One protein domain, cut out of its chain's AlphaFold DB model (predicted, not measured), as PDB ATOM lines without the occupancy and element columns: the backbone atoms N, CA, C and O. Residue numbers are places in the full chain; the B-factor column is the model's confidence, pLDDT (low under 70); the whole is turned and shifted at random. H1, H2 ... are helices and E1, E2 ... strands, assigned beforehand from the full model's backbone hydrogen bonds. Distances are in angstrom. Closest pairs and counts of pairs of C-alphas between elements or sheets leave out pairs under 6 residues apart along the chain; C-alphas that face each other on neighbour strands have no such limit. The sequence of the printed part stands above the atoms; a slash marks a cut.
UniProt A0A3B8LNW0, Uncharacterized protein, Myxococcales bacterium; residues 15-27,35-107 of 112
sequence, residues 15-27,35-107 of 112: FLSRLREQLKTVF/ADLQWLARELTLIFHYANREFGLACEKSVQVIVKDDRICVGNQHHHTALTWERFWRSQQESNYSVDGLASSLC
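What this domain is: This is residues 15 to 27 and 35 to 107 of the 112 residues of an uncharacterized protein of Myxococcales bacterium (UniProt A0A3B8LNW0). Picture a small antiparallel sheet of three strands, E1, E2 and E3, with the long helix H2 laid along one face, over E1 and E2. H1 runs side by side with H2, the opposite way, H4 crosses H1 and grazes the sheet, and H3 is at one end of the long axis, with the link from H2 to E1 toward the other. The printed part has 86 residues with four named helices and three named strands, in the order H1 H2 E1 E2 E3 H3 H4, and its class is mixed, helices and strands. It is compact, with a radius of gyration of the C-alphas of 12.5 A, and spans 37 by 30 by 22 A.

How they stand to each other: Begin at the sheet, a meander, each strand the antiparallel neighbour of the one before: E1, residues 64 to 68, E2, residues 71 to 75, and E3, residues 80 to 83. In the hairpin E1 and E2, look at N 66 and O 73, 2.8 A apart and within hydrogen-bond range; in the hairpin E2 and E3, N 83 and O 72 are within range at 2.7 A. H2, residues 37 to 54, is on one face, making two layers, a helix on a sheet; its height over the sheet is 8.6 A, and on the local plane it runs along the strands, at 3 degrees to E1. Their closest C-alphas are those of Thr 45 and Val 65, 5.6 A. H1, residues 15 to 27, touches H2 at a shallow tilt of 4 degrees, opposite ways, with the C-alphas of Val 26 and Glu 43 closest at 7.1 A. H4, residues 97 to 107, touches H1 at a steep tilt of 51 degrees; the closest C-alphas, of Arg 20 and Ala 103, are 5.4 A apart. H4 only grazes the sheet, with residues 102 to 106, and is apart from H2. H3, residues 85 to 93, touches H4 at a steep tilt of 47 degrees, with the C-alphas of Ser 91 and Ser 98 closest at 5.3 A. The packing of the helices is mostly crossed, but only just: 1 of 3 touching pairs is at a shallow tilt. In H1, H2, H3 and H4 every O i to N i+4 pair is within hydrogen-bond range.

Where its parts are: Find C-alpha 64 at (2.535, -9.377, -27.817), where E1 begins; E1 is 12.7 A long, E2 12.9 A and E3 9.8 A. From C-alpha 37 at (-4.560, -9.550, -14.510), H2 runs 25.6 A. H1 measures 18.4 A, H3 12.9 A and H4 15.7 A, ending at C-alpha 107, (13.546, -5.538, -22.657).

The domain as a whole: Look for the two C-alphas farthest apart at Ala 58 and Gln 93, 37.9 A. Residues 28 to 34 are not printed, and C-alphas 27 and 35 are 13.2 A apart across this cut, on the link from H1 to H2. Of the links that are printed whole, H2 to E1 is short and the others are tight. Confidence is low, with pLDDT under 70, at residue 35 and residues 89 to 97; the mean of the printed part is 86.6.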
ATOM      1  N   PHE A  15      16.761   4.234 -24.554       87.62
ATOM      2  CA  PHE A  15      15.344   3.864 -24.591       87.62
ATOM      3  C   PHE A  15      15.066   2.598 -23.769       87.62
ATOM      4  O   PHE A  15      14.069   2.531 -23.047       87.62
ATOM      5  N   LEU A  16      15.984   1.626 -23.810       89.12
ATOM      6  CA  LEU A  16      15.878   0.385 -23.044       89.12
ATOM      7  C   LEU A  16      15.922   0.620 -21.532       89.12
ATOM      8  O   LEU A  16      15.252  -0.101 -20.795       89.12
ATOM      9  N   SER A  17      16.665   1.626 -21.068       90.44
ATOM     10  CA  SER A  17      16.683   2.027 -19.659       90.44
ATOM     11  C   SER A  17      15.310   2.548 -19.225       90.44
ATOM     12  O   SER A  17      14.761   2.086 -18.225       90.44
ATOM     13  N   ARG A  18      14.686   3.423 -20.029       91.44
ATOM     14  CA  ARG A  18      13.323   3.926 -19.763       91.44
ATOM     15  C   ARG A  18      12.278   2.812 -19.800       91.44
ATOM     16  O   ARG A  18      11.444   2.740 -18.902       91.44
ATOM     17  N   LEU A  19      12.357   1.925 -20.791       93.12
ATOM     18  CA  LEU A  19      11.488   0.752 -20.897       93.12
ATOM     19  C   LEU A  19      11.620  -0.152 -19.664       93.12
ATOM     20  O   LEU A  19      10.615  -0.587 -19.103       93.12
ATOM     21  N   ARG A  20      12.854  -0.402 -19.208       92.88
ATOM     22  CA  ARG A  20      13.112  -1.222 -18.021       92.88
ATOM     23  C   ARG A  20      12.478  -0.609 -16.777       92.88
ATOM     24  O   ARG A  20      11.831  -1.327 -16.022       92.88
ATOM     25  N   GLU A  21      12.644   0.694 -16.564       93.00
ATOM     26  CA  GLU A  21      12.048   1.372 -15.409       93.00
ATOM     27  C   GLU A  21      10.511   1.368 -15.472       93.00
ATOM     28  O   GLU A  21       9.873   1.068 -14.467       93.00
ATOM     29  N   GLN A  22       9.900   1.567 -16.650       94.31
ATOM     30  CA  GLN A  22       8.443   1.441 -16.820       94.31
ATOM     31  C   GLN A  22       7.930   0.038 -16.466       94.31
ATOM     32  O   GLN A  22       6.951  -0.098 -15.732       94.31
ATOM     33  N   LEU A  23       8.608  -1.011 -16.943       93.38
ATOM     34  CA  LEU A  23       8.256  -2.396 -16.620       93.38
ATOM     35  C   LEU A  23       8.366  -2.667 -15.117       93.38
ATOM     36  O   LEU A  23       7.474  -3.285 -14.538       93.38
ATOM     37  N   LYS A  24       9.427  -2.173 -14.465       90.62
ATOM     38  CA  LYS A  24       9.610  -2.314 -13.013       90.62
ATOM     39  C   LYS A  24       8.475  -1.665 -12.235       90.62
ATOM     40  O   LYS A  24       7.942  -2.306 -11.334       90.62
ATOM     41  N   THR A  25       8.090  -0.440 -12.587       91.00
ATOM     42  CA  THR A  25       6.974   0.258 -11.936       91.00
ATOM     43  C   THR A  25       5.684  -0.550 -12.039       91.00
ATOM     44  O   THR A  25       5.078  -0.852 -11.015       91.00
ATOM     45  N   VAL A  26       5.323  -1.000 -13.246       91.56
ATOM     46  CA  VAL A  26       4.109  -1.801 -13.467       91.56
ATOM     47  C   VAL A  26       4.146  -3.122 -12.692       91.56
ATOM     48  O   VAL A  26       3.143  -3.530 -12.109       91.56
ATOM     49  N   PHE A  27       5.300  -3.790 -12.622       88.56
ATOM     50  CA  PHE A  27       5.441  -5.015 -11.832       88.56
ATOM     51  C   PHE A  27       5.288  -4.772 -10.334       88.56
ATOM     52  O   PHE A  27       4.608  -5.552  -9.667       88.56
ATOM     53  N   ALA A  35      -5.220  -9.588  -8.061       68.62
ATOM     54  CA  ALA A  35      -6.296 -10.199  -8.835       68.62
ATOM     55  C   ALA A  35      -6.564  -9.496 -10.177       68.62
ATOM     56  O   ALA A  35      -7.401  -9.966 -10.946       68.62
ATOM     57  N   ASP A  36      -5.879  -8.387 -10.478       86.12
ATOM     58  CA  ASP A  36      -6.178  -7.580 -11.663       86.12
ATOM     59  C   ASP A  36      -5.224  -7.878 -12.828       86.12
ATOM     60  O   ASP A  36      -4.437  -7.048 -13.293       86.12
ATOM     61  N   LEU A  37      -5.302  -9.119 -13.321       84.94
ATOM     62  CA  LEU A  37      -4.560  -9.550 -14.510       84.94
ATOM     63  C   LEU A  37      -4.932  -8.725 -15.751       84.94
ATOM     64  O   LEU A  37      -4.109  -8.567 -16.649       84.94
ATOM     65  N   GLN A  38      -6.154  -8.189 -15.807       88.56
ATOM     66  CA  GLN A  38      -6.610  -7.362 -16.923       88.56
ATOM     67  C   GLN A  38      -5.926  -5.994 -16.917       88.56
ATOM     68  O   GLN A  38      -5.470  -5.537 -17.967       88.56
ATOM     69  N   TRP A  39      -5.792  -5.367 -15.746       90.81
ATOM     70  CA  TRP A  39      -5.007  -4.148 -15.578       90.81
ATOM     71  C   TRP A  39      -3.556  -4.368 -16.004       90.81
ATOM     72  O   TRP A  39      -3.076  -3.672 -16.900       90.81
ATOM     73  N   LEU A  40      -2.887  -5.392 -15.462       90.56
ATOM     74  CA  LEU A  40      -1.484  -5.659 -15.785       90.56
ATOM     75  C   LEU A  40      -1.299  -5.944 -17.285       90.56
ATOM     76  O   LEU A  40      -0.361  -5.447 -17.906       90.56
ATOM     77  N   ALA A  41      -2.213  -6.700 -17.896       92.62
ATOM     78  CA  ALA A  41      -2.162  -6.976 -19.326       92.62
ATOM     79  C   ALA A  41      -2.320  -5.706 -20.166       92.62
ATOM     80  O   ALA A  41      -1.607  -5.541 -21.159       92.62
ATOM     81  N   ARG A  42      -3.214  -4.794 -19.770       94.81
ATOM     82  CA  ARG A  42      -3.409  -3.511 -20.450       94.81
ATOM     83  C   ARG A  42      -2.156  -2.641 -20.372       94.81
ATOM     84  O   ARG A  42      -1.710  -2.161 -21.412       94.81
ATOM     85  N   GLU A  43      -1.568  -2.480 -19.187       95.19
ATOM     86  CA  GLU A  43      -0.352  -1.675 -19.007       95.19
ATOM     87  C   GLU A  43       0.817  -2.239 -19.832       95.19
ATOM     88  O   GLU A  43       1.465  -1.514 -20.589       95.19
ATOM     89  N   LEU A  44       1.032  -3.560 -19.788       95.25
ATOM     90  CA  LEU A  44       2.073  -4.211 -20.587       95.25
ATOM     91  C   LEU A  44       1.809  -4.088 -22.092       95.25
ATOM     92  O   LEU A  44       2.743  -3.864 -22.859       95.25
ATOM     93  N   THR A  45       0.550  -4.197 -22.529       96.56
ATOM     94  CA  THR A  45       0.184  -4.027 -23.943       96.56
ATOM     95  C   THR A  45       0.563  -2.636 -24.441       96.56
ATOM     96  O   THR A  45       1.135  -2.514 -25.522       96.56
ATOM     97  N   LEU A  46       0.296  -1.591 -23.653       97.00
ATOM     98  CA  LEU A  46       0.649  -0.213 -24.002       97.00
ATOM     99  C   LEU A  46       2.168  -0.017 -24.074       97.00
ATOM    100  O   LEU A  46       2.668   0.539 -25.055       97.00
ATOM    101  N   ILE A  47       2.897  -0.528 -23.078       96.00
ATOM    102  CA  ILE A  47       4.362  -0.465 -23.027       96.00
ATOM    103  C   ILE A  47       4.978  -1.135 -24.262       96.00
ATOM    104  O   ILE A  47       5.785  -0.521 -24.965       96.00
ATOM    105  N   PHE A  48       4.581  -2.373 -24.573       95.88
ATOM    106  CA  PHE A  48       5.147  -3.100 -25.709       95.88
ATOM    107  C   PHE A  48       4.664  -2.572 -27.055       95.88
ATOM    108  O   PHE A  48       5.438  -2.588 -28.005       95.88
ATOM    109  N   HIS A  49       3.448  -2.030 -27.157       95.62
ATOM    110  CA  HIS A  49       3.012  -1.340 -28.370       95.62
ATOM    111  C   HIS A  49       3.931  -0.155 -28.700       95.62
ATOM    112  O   HIS A  49       4.383  -0.021 -29.839       95.62
ATOM    113  N   TYR A  50       4.253   0.672 -27.700       94.81
ATOM    114  CA  TYR A  50       5.174   1.792 -27.874       94.81
ATOM    115  C   TYR A  50       6.597   1.316 -28.200       94.81
ATOM    116  O   TYR A  50       7.202   1.812 -29.148       94.81
ATOM    117  N   ALA A  51       7.105   0.304 -27.492       93.88
ATOM    118  CA  ALA A  51       8.437  -0.243 -27.744       93.88
ATOM    119  C   ALA A  51       8.578  -0.890 -29.131       93.88
ATOM    120  O   ALA A  51       9.559  -0.630 -29.823       93.88
ATOM    121  N   ASN A  52       7.586  -1.664 -29.580       94.31
ATOM    122  CA  ASN A  52       7.578  -2.248 -30.923       94.31
ATOM    123  C   ASN A  52       7.655  -1.159 -32.002       94.31
ATOM    124  O   ASN A  52       8.377  -1.317 -32.986       94.31
ATOM    125  N   ARG A  53       6.931  -0.046 -31.806       93.50
ATOM    126  CA  ARG A  53       6.948   1.098 -32.722       93.50
ATOM    127  C   ARG A  53       8.300   1.804 -32.725       93.50
ATOM    128  O   ARG A  53       8.795   2.111 -33.805       93.50
ATOM    129  N   GLU A  54       8.889   2.040 -31.555       92.69
ATOM    130  CA  GLU A  54      10.165   2.758 -31.453       92.69
ATOM    131  C   GLU A  54      11.328   1.970 -32.073       92.69
ATOM    132  O   GLU A  54      12.190   2.545 -32.733       92.69
ATOM    133  N   PHE A  55      11.319   0.641 -31.935       89.56
ATOM    134  CA  PHE A  55      12.311  -0.240 -32.559       89.56
ATOM    135  C   PHE A  55      11.975  -0.642 -34.004       89.56
ATOM    136  O   PHE A  55      12.734  -1.389 -34.619       89.56
ATOM    137  N   GLY A  56      10.853  -0.169 -34.562       91.75
ATOM    138  CA  GLY A  56      10.446  -0.485 -35.934       91.75
ATOM    139  C   GLY A  56      10.250  -1.983 -36.185       91.75
ATOM    140  O   GLY A  56      10.563  -2.473 -37.272       91.75
ATOM    141  N   LEU A  57       9.775  -2.729 -35.182       90.50
ATOM    142  CA  LEU A  57       9.621  -4.178 -35.288       90.50
ATOM    143  C   LEU A  57       8.500  -4.535 -36.268       90.50
ATOM    144  O   LEU A  57       7.393  -3.998 -36.205       90.50
ATOM    145  N   ALA A  58       8.776  -5.497 -37.150       89.38
ATOM    146  CA  ALA A  58       7.761  -6.087 -38.015       89.38
ATOM    147  C   ALA A  58       6.674  -6.798 -37.187       89.38
ATOM    148  O   ALA A  58       6.909  -7.203 -36.043       89.38
ATOM    149  N   CYS A  59       5.482  -6.972 -37.762       86.62
ATOM    150  CA  CYS A  59       4.332  -7.552 -37.061       86.62
ATOM    151  C   CYS A  59       4.651  -8.945 -36.485       86.62
ATOM    152  O   CYS A  59       4.340  -9.222 -35.330       86.62
ATOM    153  N   GLU A  60       5.363  -9.787 -37.238       87.88
ATOM    154  CA  GLU A  60       5.762 -11.137 -36.819       87.88
ATOM    155  C   GLU A  60       6.833 -11.166 -35.711       87.88
ATOM    156  O   GLU A  60       6.955 -12.151 -34.980       87.88
ATOM    157  N   LYS A  61       7.593 -10.077 -35.551       89.31
ATOM    158  CA  LYS A  61       8.614  -9.919 -34.501       89.31
ATOM    159  C   LYS A  61       8.125  -9.112 -33.301       89.31
ATOM    160  O   LYS A  61       8.818  -9.053 -32.286       89.31
ATOM    161  N   SER A  62       6.957  -8.486 -33.417       93.75
ATOM    162  CA  SER A  62       6.396  -7.615 -32.392       93.75
ATOM    163  C   SER A  62       6.133  -8.387 -31.106       93.75
ATOM    164  O   SER A  62       5.629  -9.512 -31.123       93.75
ATOM    165  N   VAL A  63       6.444  -7.763 -29.974       95.62
ATOM    166  CA  VAL A  63       6.097  -8.311 -28.667       95.62
ATOM    167  C   VAL A  63       4.597  -8.165 -28.449       95.62
ATOM    168  O   VAL A  63       4.037  -7.078 -28.588       95.62
ATOM    169  N   GLN A  64       3.954  -9.272 -28.108       95.88
ATOM    170  CA  GLN A  64       2.535  -9.377 -27.817       95.88
ATOM    171  C   GLN A  64       2.318  -9.734 -26.350       95.88
ATOM    172  O   GLN A  64       3.141 -10.396 -25.715       95.88
ATOM    173  N   VAL A  65       1.172  -9.303 -25.830       95.88
ATOM    174  CA  VAL A  65       0.708  -9.598 -24.476       95.88
ATOM    175  C   VAL A  65      -0.625 -10.322 -24.594       95.88
ATOM    176  O   VAL A  65      -1.562  -9.812 -25.202       95.88
ATOM    177  N   ILE A  66      -0.702 -11.534 -24.051       93.62
ATOM    178  CA  ILE A  66      -1.872 -12.408 -24.150       93.62
ATOM    179  C   ILE A  66      -2.268 -12.847 -22.746       93.62
ATOM    180  O   ILE A  66      -1.461 -13.434 -22.029       93.62
ATOM    181  N   VAL A  67      -3.521 -12.618 -22.366       91.56
ATOM    182  CA  VAL A  67      -4.082 -13.162 -21.123       91.56
ATOM    183  C   VAL A  67      -4.535 -14.600 -21.370       91.56
ATOM    184  O   VAL A  67      -5.243 -14.866 -22.341       91.56
ATOM    185  N   LYS A  68      -4.123 -15.533 -20.508       89.75
ATOM    186  CA  LYS A  68      -4.553 -16.937 -20.537       89.75
ATOM    187  C   LYS A  68      -4.884 -17.390 -19.129       89.75
ATOM    188  O   LYS A  68      -3.981 -17.401 -18.304       89.75
ATOM    189  N   ASP A  69      -6.121 -17.811 -18.895       85.75
ATOM    190  CA  ASP A  69      -6.586 -18.347 -17.612       85.75
ATOM    191  C   ASP A  69      -6.196 -17.437 -16.425       85.75
ATOM    192  O   ASP A  69      -6.819 -16.401 -16.205       85.75
ATOM    193  N   ASP A  70      -5.134 -17.797 -15.707       84.94
ATOM    194  CA  ASP A  70      -4.602 -17.183 -14.490       84.94
ATOM    195  C   ASP A  70      -3.245 -16.468 -14.683       84.94
ATOM    196  O   ASP A  70      -2.560 -16.122 -13.716       84.94
ATOM    197  N   ARG A  71      -2.824 -16.250 -15.933       87.94
ATOM    198  CA  ARG A  71      -1.498 -15.715 -16.275       87.94
ATOM    199  C   ARG A  71      -1.515 -14.772 -17.467       87.94
ATOM    200  O   ARG A  71      -2.402 -14.795 -18.321       87.94
ATOM    201  N   ILE A  72      -0.453 -13.982 -17.566       91.56
ATOM    202  CA  ILE A  72      -0.162 -13.137 -18.725       91.56
ATOM    203  C   ILE A  72       1.053 -13.711 -19.443       91.56
ATOM    204  O   ILE A  72       2.100 -13.935 -18.844       91.56
ATOM    205  N   CYS A  73       0.930 -13.953 -20.737       92.69
ATOM    206  CA  CYS A  73       2.031 -14.347 -21.599       92.69
ATOM    207  C   CYS A  73       2.535 -13.117 -22.355       92.69
ATOM    208  O   CYS A  73       1.789 -12.536 -23.138       92.69
ATOM    209  N   VAL A  74       3.795 -12.748 -22.143       94.69
ATOM    210  CA  VAL A  74       4.493 -11.717 -22.921       94.69
ATOM    211  C   VAL A  74       5.494 -12.410 -23.829       94.69
ATOM    212  O   VAL A  74       6.278 -13.228 -23.349       94.69
ATOM    213  N   GLY A  75       5.495 -12.115 -25.124       93.25
ATOM    214  CA  GLY A  75       6.422 -12.775 -26.039       93.25
ATOM    215  C   GLY A  75       6.292 -12.361 -27.494       93.25
ATOM    216  O   GLY A  75       5.385 -11.629 -27.865       93.25
ATOM    217  N   ASN A  76       7.207 -12.858 -28.312       91.62
ATOM    218  CA  ASN A  76       7.189 -12.775 -29.771       91.62
ATOM    219  C   ASN A  76       7.330 -14.198 -30.354       91.62
ATOM    220  O   ASN A  76       7.210 -15.188 -29.629       91.62
ATOM    221  N   GLN A  77       7.602 -14.329 -31.654       87.38
ATOM    222  CA  GLN A  77       7.765 -15.641 -32.299       87.38
ATOM    223  C   GLN A  77       8.937 -16.491 -31.760       87.38
ATOM    224  O   GLN A  77       8.958 -17.702 -31.973       87.38
ATOM    225  N   HIS A  78       9.917 -15.883 -31.083       85.81
ATOM    226  CA  HIS A  78      11.130 -16.558 -30.604       85.81
ATOM    227  C   HIS A  78      11.101 -16.846 -29.103       85.81
ATOM    228  O   HIS A  78      11.610 -17.873 -28.652       85.81
ATOM    229  N   HIS A  79      10.517 -15.939 -28.323       88.12
ATOM    230  CA  HIS A  79      10.582 -15.976 -26.870       88.12
ATOM    231  C   HIS A  79       9.218 -15.720 -26.251       88.12
ATOM    232  O   HIS A  79       8.451 -14.891 -26.727       88.12
ATOM    233  N   HIS A  80       8.939 -16.406 -25.147       89.12
ATOM    234  CA  HIS A  80       7.737 -16.191 -24.362       89.12
ATOM    235  C   HIS A  80       8.051 -16.304 -22.873       89.12
ATOM    236  O   HIS A  80       8.786 -17.186 -22.432       89.12
ATOM    237  N   THR A  81       7.446 -15.420 -22.095       90.50
ATOM    238  CA  THR A  81       7.503 -15.416 -20.641       90.50
ATOM    239  C   THR A  81       6.085 -15.423 -20.096       90.50
ATOM    240  O   THR A  81       5.280 -14.549 -20.410       90.50
ATOM    241  N   ALA A  82       5.788 -16.411 -19.254       90.06
ATOM    242  CA  ALA A  82       4.578 -16.415 -18.447       90.06
ATOM    243  C   ALA A  82       4.804 -15.612 -17.157       90.06
ATOM    244  O   ALA A  82       5.780 -15.821 -16.425       90.06
ATOM    245  N   LEU A  83       3.879 -14.699 -16.895       87.19
ATOM    246  CA  LEU A  83       3.794 -13.855 -15.718       87.19
ATOM    247  C   LEU A  83       2.597 -14.327 -14.896       87.19
ATOM    248  O   LEU A  83       1.458 -14.273 -15.361       87.19
ATOM    249  N   THR A  84       2.869 -14.810 -13.690       82.00
ATOM    250  CA  THR A  84       1.856 -15.174 -12.697       82.00
ATOM    251  C   THR A  84       1.993 -14.252 -11.500       82.00
ATOM    252  O   THR A  84       3.099 -13.807 -11.183       82.00
ATOM    253  N   TRP A  85       0.886 -13.996 -10.802       73.56
ATOM    254  CA  TRP A  85       0.935 -13.206  -9.573       73.56
ATOM    255  C   TRP A  85       1.929 -13.785  -8.556       73.56
ATOM    256  O   TRP A  85       2.745 -13.058  -7.993       73.56
ATOM    257  N   GLU A  86       1.935 -15.111  -8.397       73.00
ATOM    258  CA  GLU A  86       2.854 -15.810  -7.497       73.00
ATOM    259  C   GLU A  86       4.329 -15.493  -7.793       73.00
ATOM    260  O   GLU A  86       5.135 -15.354  -6.872       73.00
ATOM    261  N   ARG A  87       4.690 -15.315  -9.071       71.06
ATOM    262  CA  ARG A  87       6.051 -14.952  -9.472       71.06
ATOM    263  C   ARG A  87       6.415 -13.547  -8.994       71.06
ATOM    264  O   ARG A  87       7.534 -13.357  -8.525       71.06
ATOM    265  N   PHE A  88       5.494 -12.588  -9.066       71.25
ATOM    266  CA  PHE A  88       5.706 -11.229  -8.555       71.25
ATOM    267  C   PHE A  88       5.745 -11.188  -7.024       71.25
ATOM    268  O   PHE A  88       6.634 -10.565  -6.449       71.25
ATOM    269  N   TRP A  89       4.847 -11.919  -6.363       68.31
ATOM    270  CA  TRP A  89       4.802 -12.014  -4.903       68.31
ATOM    271  C   TRP A  89       6.082 -12.623  -4.313       68.31
ATOM    272  O   TRP A  89       6.698 -12.034  -3.426       68.31
ATOM    273  N   ARG A  90       6.552 -13.763  -4.848       68.81
ATOM    274  CA  ARG A  90       7.836 -14.365  -4.434       68.81
ATOM    275  C   ARG A  90       9.012 -13.422  -4.694       68.81
ATOM    276  O   ARG A  90       9.916 -13.316  -3.873       68.81
ATOM    277  N   SER A  91       8.958 -12.676  -5.799       65.19
ATOM    278  CA  SER A  91       9.996 -11.708  -6.165       65.19
ATOM    279  C   SER A  91      10.154 -10.556  -5.167       65.19
ATOM    280  O   SER A  91      11.262 -10.053  -4.973       65.19
ATOM    281  N   GLN A  92       9.068 -10.167  -4.495       66.25
ATOM    282  CA  GLN A  92       9.100  -9.187  -3.410       66.25
ATOM    283  C   GLN A  92       9.778  -9.749  -2.151       66.25
ATOM    284  O   GLN A  92      10.580  -9.058  -1.524       66.25
ATOM    285  N   GLN A  93       9.478 -11.002  -1.789       65.50
ATOM    286  CA  GLN A  93      10.013 -11.631  -0.574       65.50
ATOM    287  C   GLN A  93      11.519 -11.918  -0.665       65.50
ATOM    288  O   GLN A  93      12.208 -11.900   0.352       65.50
ATOM    289  N   GLU A  94      12.042 -12.136  -1.874       63.19
ATOM    290  CA  GLU A  94      13.434 -12.541  -2.113       63.19
ATOM    291  C   GLU A  94      14.399 -11.381  -2.450       63.19
ATOM    292  O   GLU A  94      15.528 -11.641  -2.860       63.19
ATOM    293  N   SER A  95      14.033 -10.111  -2.189       57.53
ATOM    294  CA  SER A  95      14.884  -8.889  -2.286       57.53
ATOM    295  C   SER A  95      14.756  -8.016  -3.549       57.53
ATOM    296  O   SER A  95      15.716  -7.331  -3.903       57.53
ATOM    297  N   ASN A  96      13.613  -7.985  -4.249       62.69
ATOM    298  CA  ASN A  96      13.373  -7.172  -5.468       62.69
ATOM    299  C   ASN A  96      14.287  -7.477  -6.683       62.69
ATOM    300  O   ASN A  96      14.020  -6.994  -7.785       62.69
ATOM    301  N   TYR A  97      15.335  -8.290  -6.521       52.72
ATOM    302  CA  TYR A  97      16.330  -8.612  -7.554       52.72
ATOM    303  C   TYR A  97      15.705  -9.306  -8.776       52.72
ATOM    304  O   TYR A  97      16.126  -9.125  -9.918       52.72
ATOM    305  N   SER A  98      14.639 -10.064  -8.550       72.56
ATOM    306  CA  SER A  98      13.888 -10.778  -9.581       72.56
ATOM    307  C   SER A  98      12.958  -9.882 -10.403       72.56
ATOM    308  O   SER A  98      12.707 -10.214 -11.561       72.56
ATOM    309  N   VAL A  99      12.510  -8.729  -9.885       81.94
ATOM    310  CA  VAL A  99      11.728  -7.755 -10.673       81.94
ATOM    311  C   VAL A  99      12.623  -7.046 -11.691       81.94
ATOM    312  O   VAL A  99      12.251  -6.935 -12.859       81.94
ATOM    313  N   ASP A 100      13.824  -6.626 -11.284       84.12
ATOM    314  CA  ASP A 100      14.792  -5.991 -12.192       84.12
ATOM    315  C   ASP A 100      15.302  -6.977 -13.260       84.12
ATOM    316  O   ASP A 100      15.352  -6.642 -14.448       84.12
ATOM    317  N   GLY A 101      15.584  -8.225 -12.865       84.38
ATOM    318  CA  GLY A 101      15.955  -9.296 -13.794       84.38
ATOM    319  C   GLY A 101      14.845  -9.632 -14.797       84.38
ATOM    320  O   GLY A 101      15.117  -9.805 -15.987       84.38
ATOM    321  N   LEU A 102      13.586  -9.665 -14.352       86.75
ATOM    322  CA  LEU A 102      12.432  -9.882 -15.225       86.75
ATOM    323  C   LEU A 102      12.234  -8.724 -16.209       86.75
ATOM    324  O   LEU A 102      12.070  -8.966 -17.404       86.75
ATOM    325  N   ALA A 103      12.290  -7.478 -15.733       90.00
ATOM    326  CA  ALA A 103      12.191  -6.300 -16.591       90.00
ATOM    327  C   ALA A 103      13.311  -6.284 -17.643       90.00
ATOM    328  O   ALA A 103      13.042  -6.123 -18.832       90.00
ATOM    329  N   SER A 104      14.553  -6.554 -17.229       89.75
ATOM    330  CA  SER A 104      15.707  -6.653 -18.132       89.75
ATOM    331  C   SER A 104      15.540  -7.765 -19.173       89.75
ATOM    332  O   SER A 104      15.865  -7.570 -20.345       89.75
ATOM    333  N   SER A 105      14.994  -8.916 -18.769       89.19
ATOM    334  CA  SER A 105      14.702 -10.026 -19.677       89.19
ATOM    335  C   SER A 105      13.673  -9.632 -20.735       89.19
ATOM    336  O   SER A 105      13.915  -9.859 -21.918       89.19
ATOM    337  N   LEU A 106      12.574  -8.978 -20.362       90.31
ATOM    338  CA  LEU A 106      11.565  -8.571 -21.341       90.31
ATOM    339  C   LEU A 106      12.034  -7.434 -22.259       90.31
ATOM    340  O   LEU A 106      11.666  -7.421 -23.432       90.31
ATOM    341  N   CYS A 107      12.901  -6.530 -21.788       91.12
ATOM    342  CA  CYS A 107      13.546  -5.538 -22.657       91.12
ATOM    343  C   CYS A 107      14.347  -6.186 -23.798       91.12
ATOM    344  O   CYS A 107      14.535  -5.564 -24.841       91.12
TER     345      CYS A 107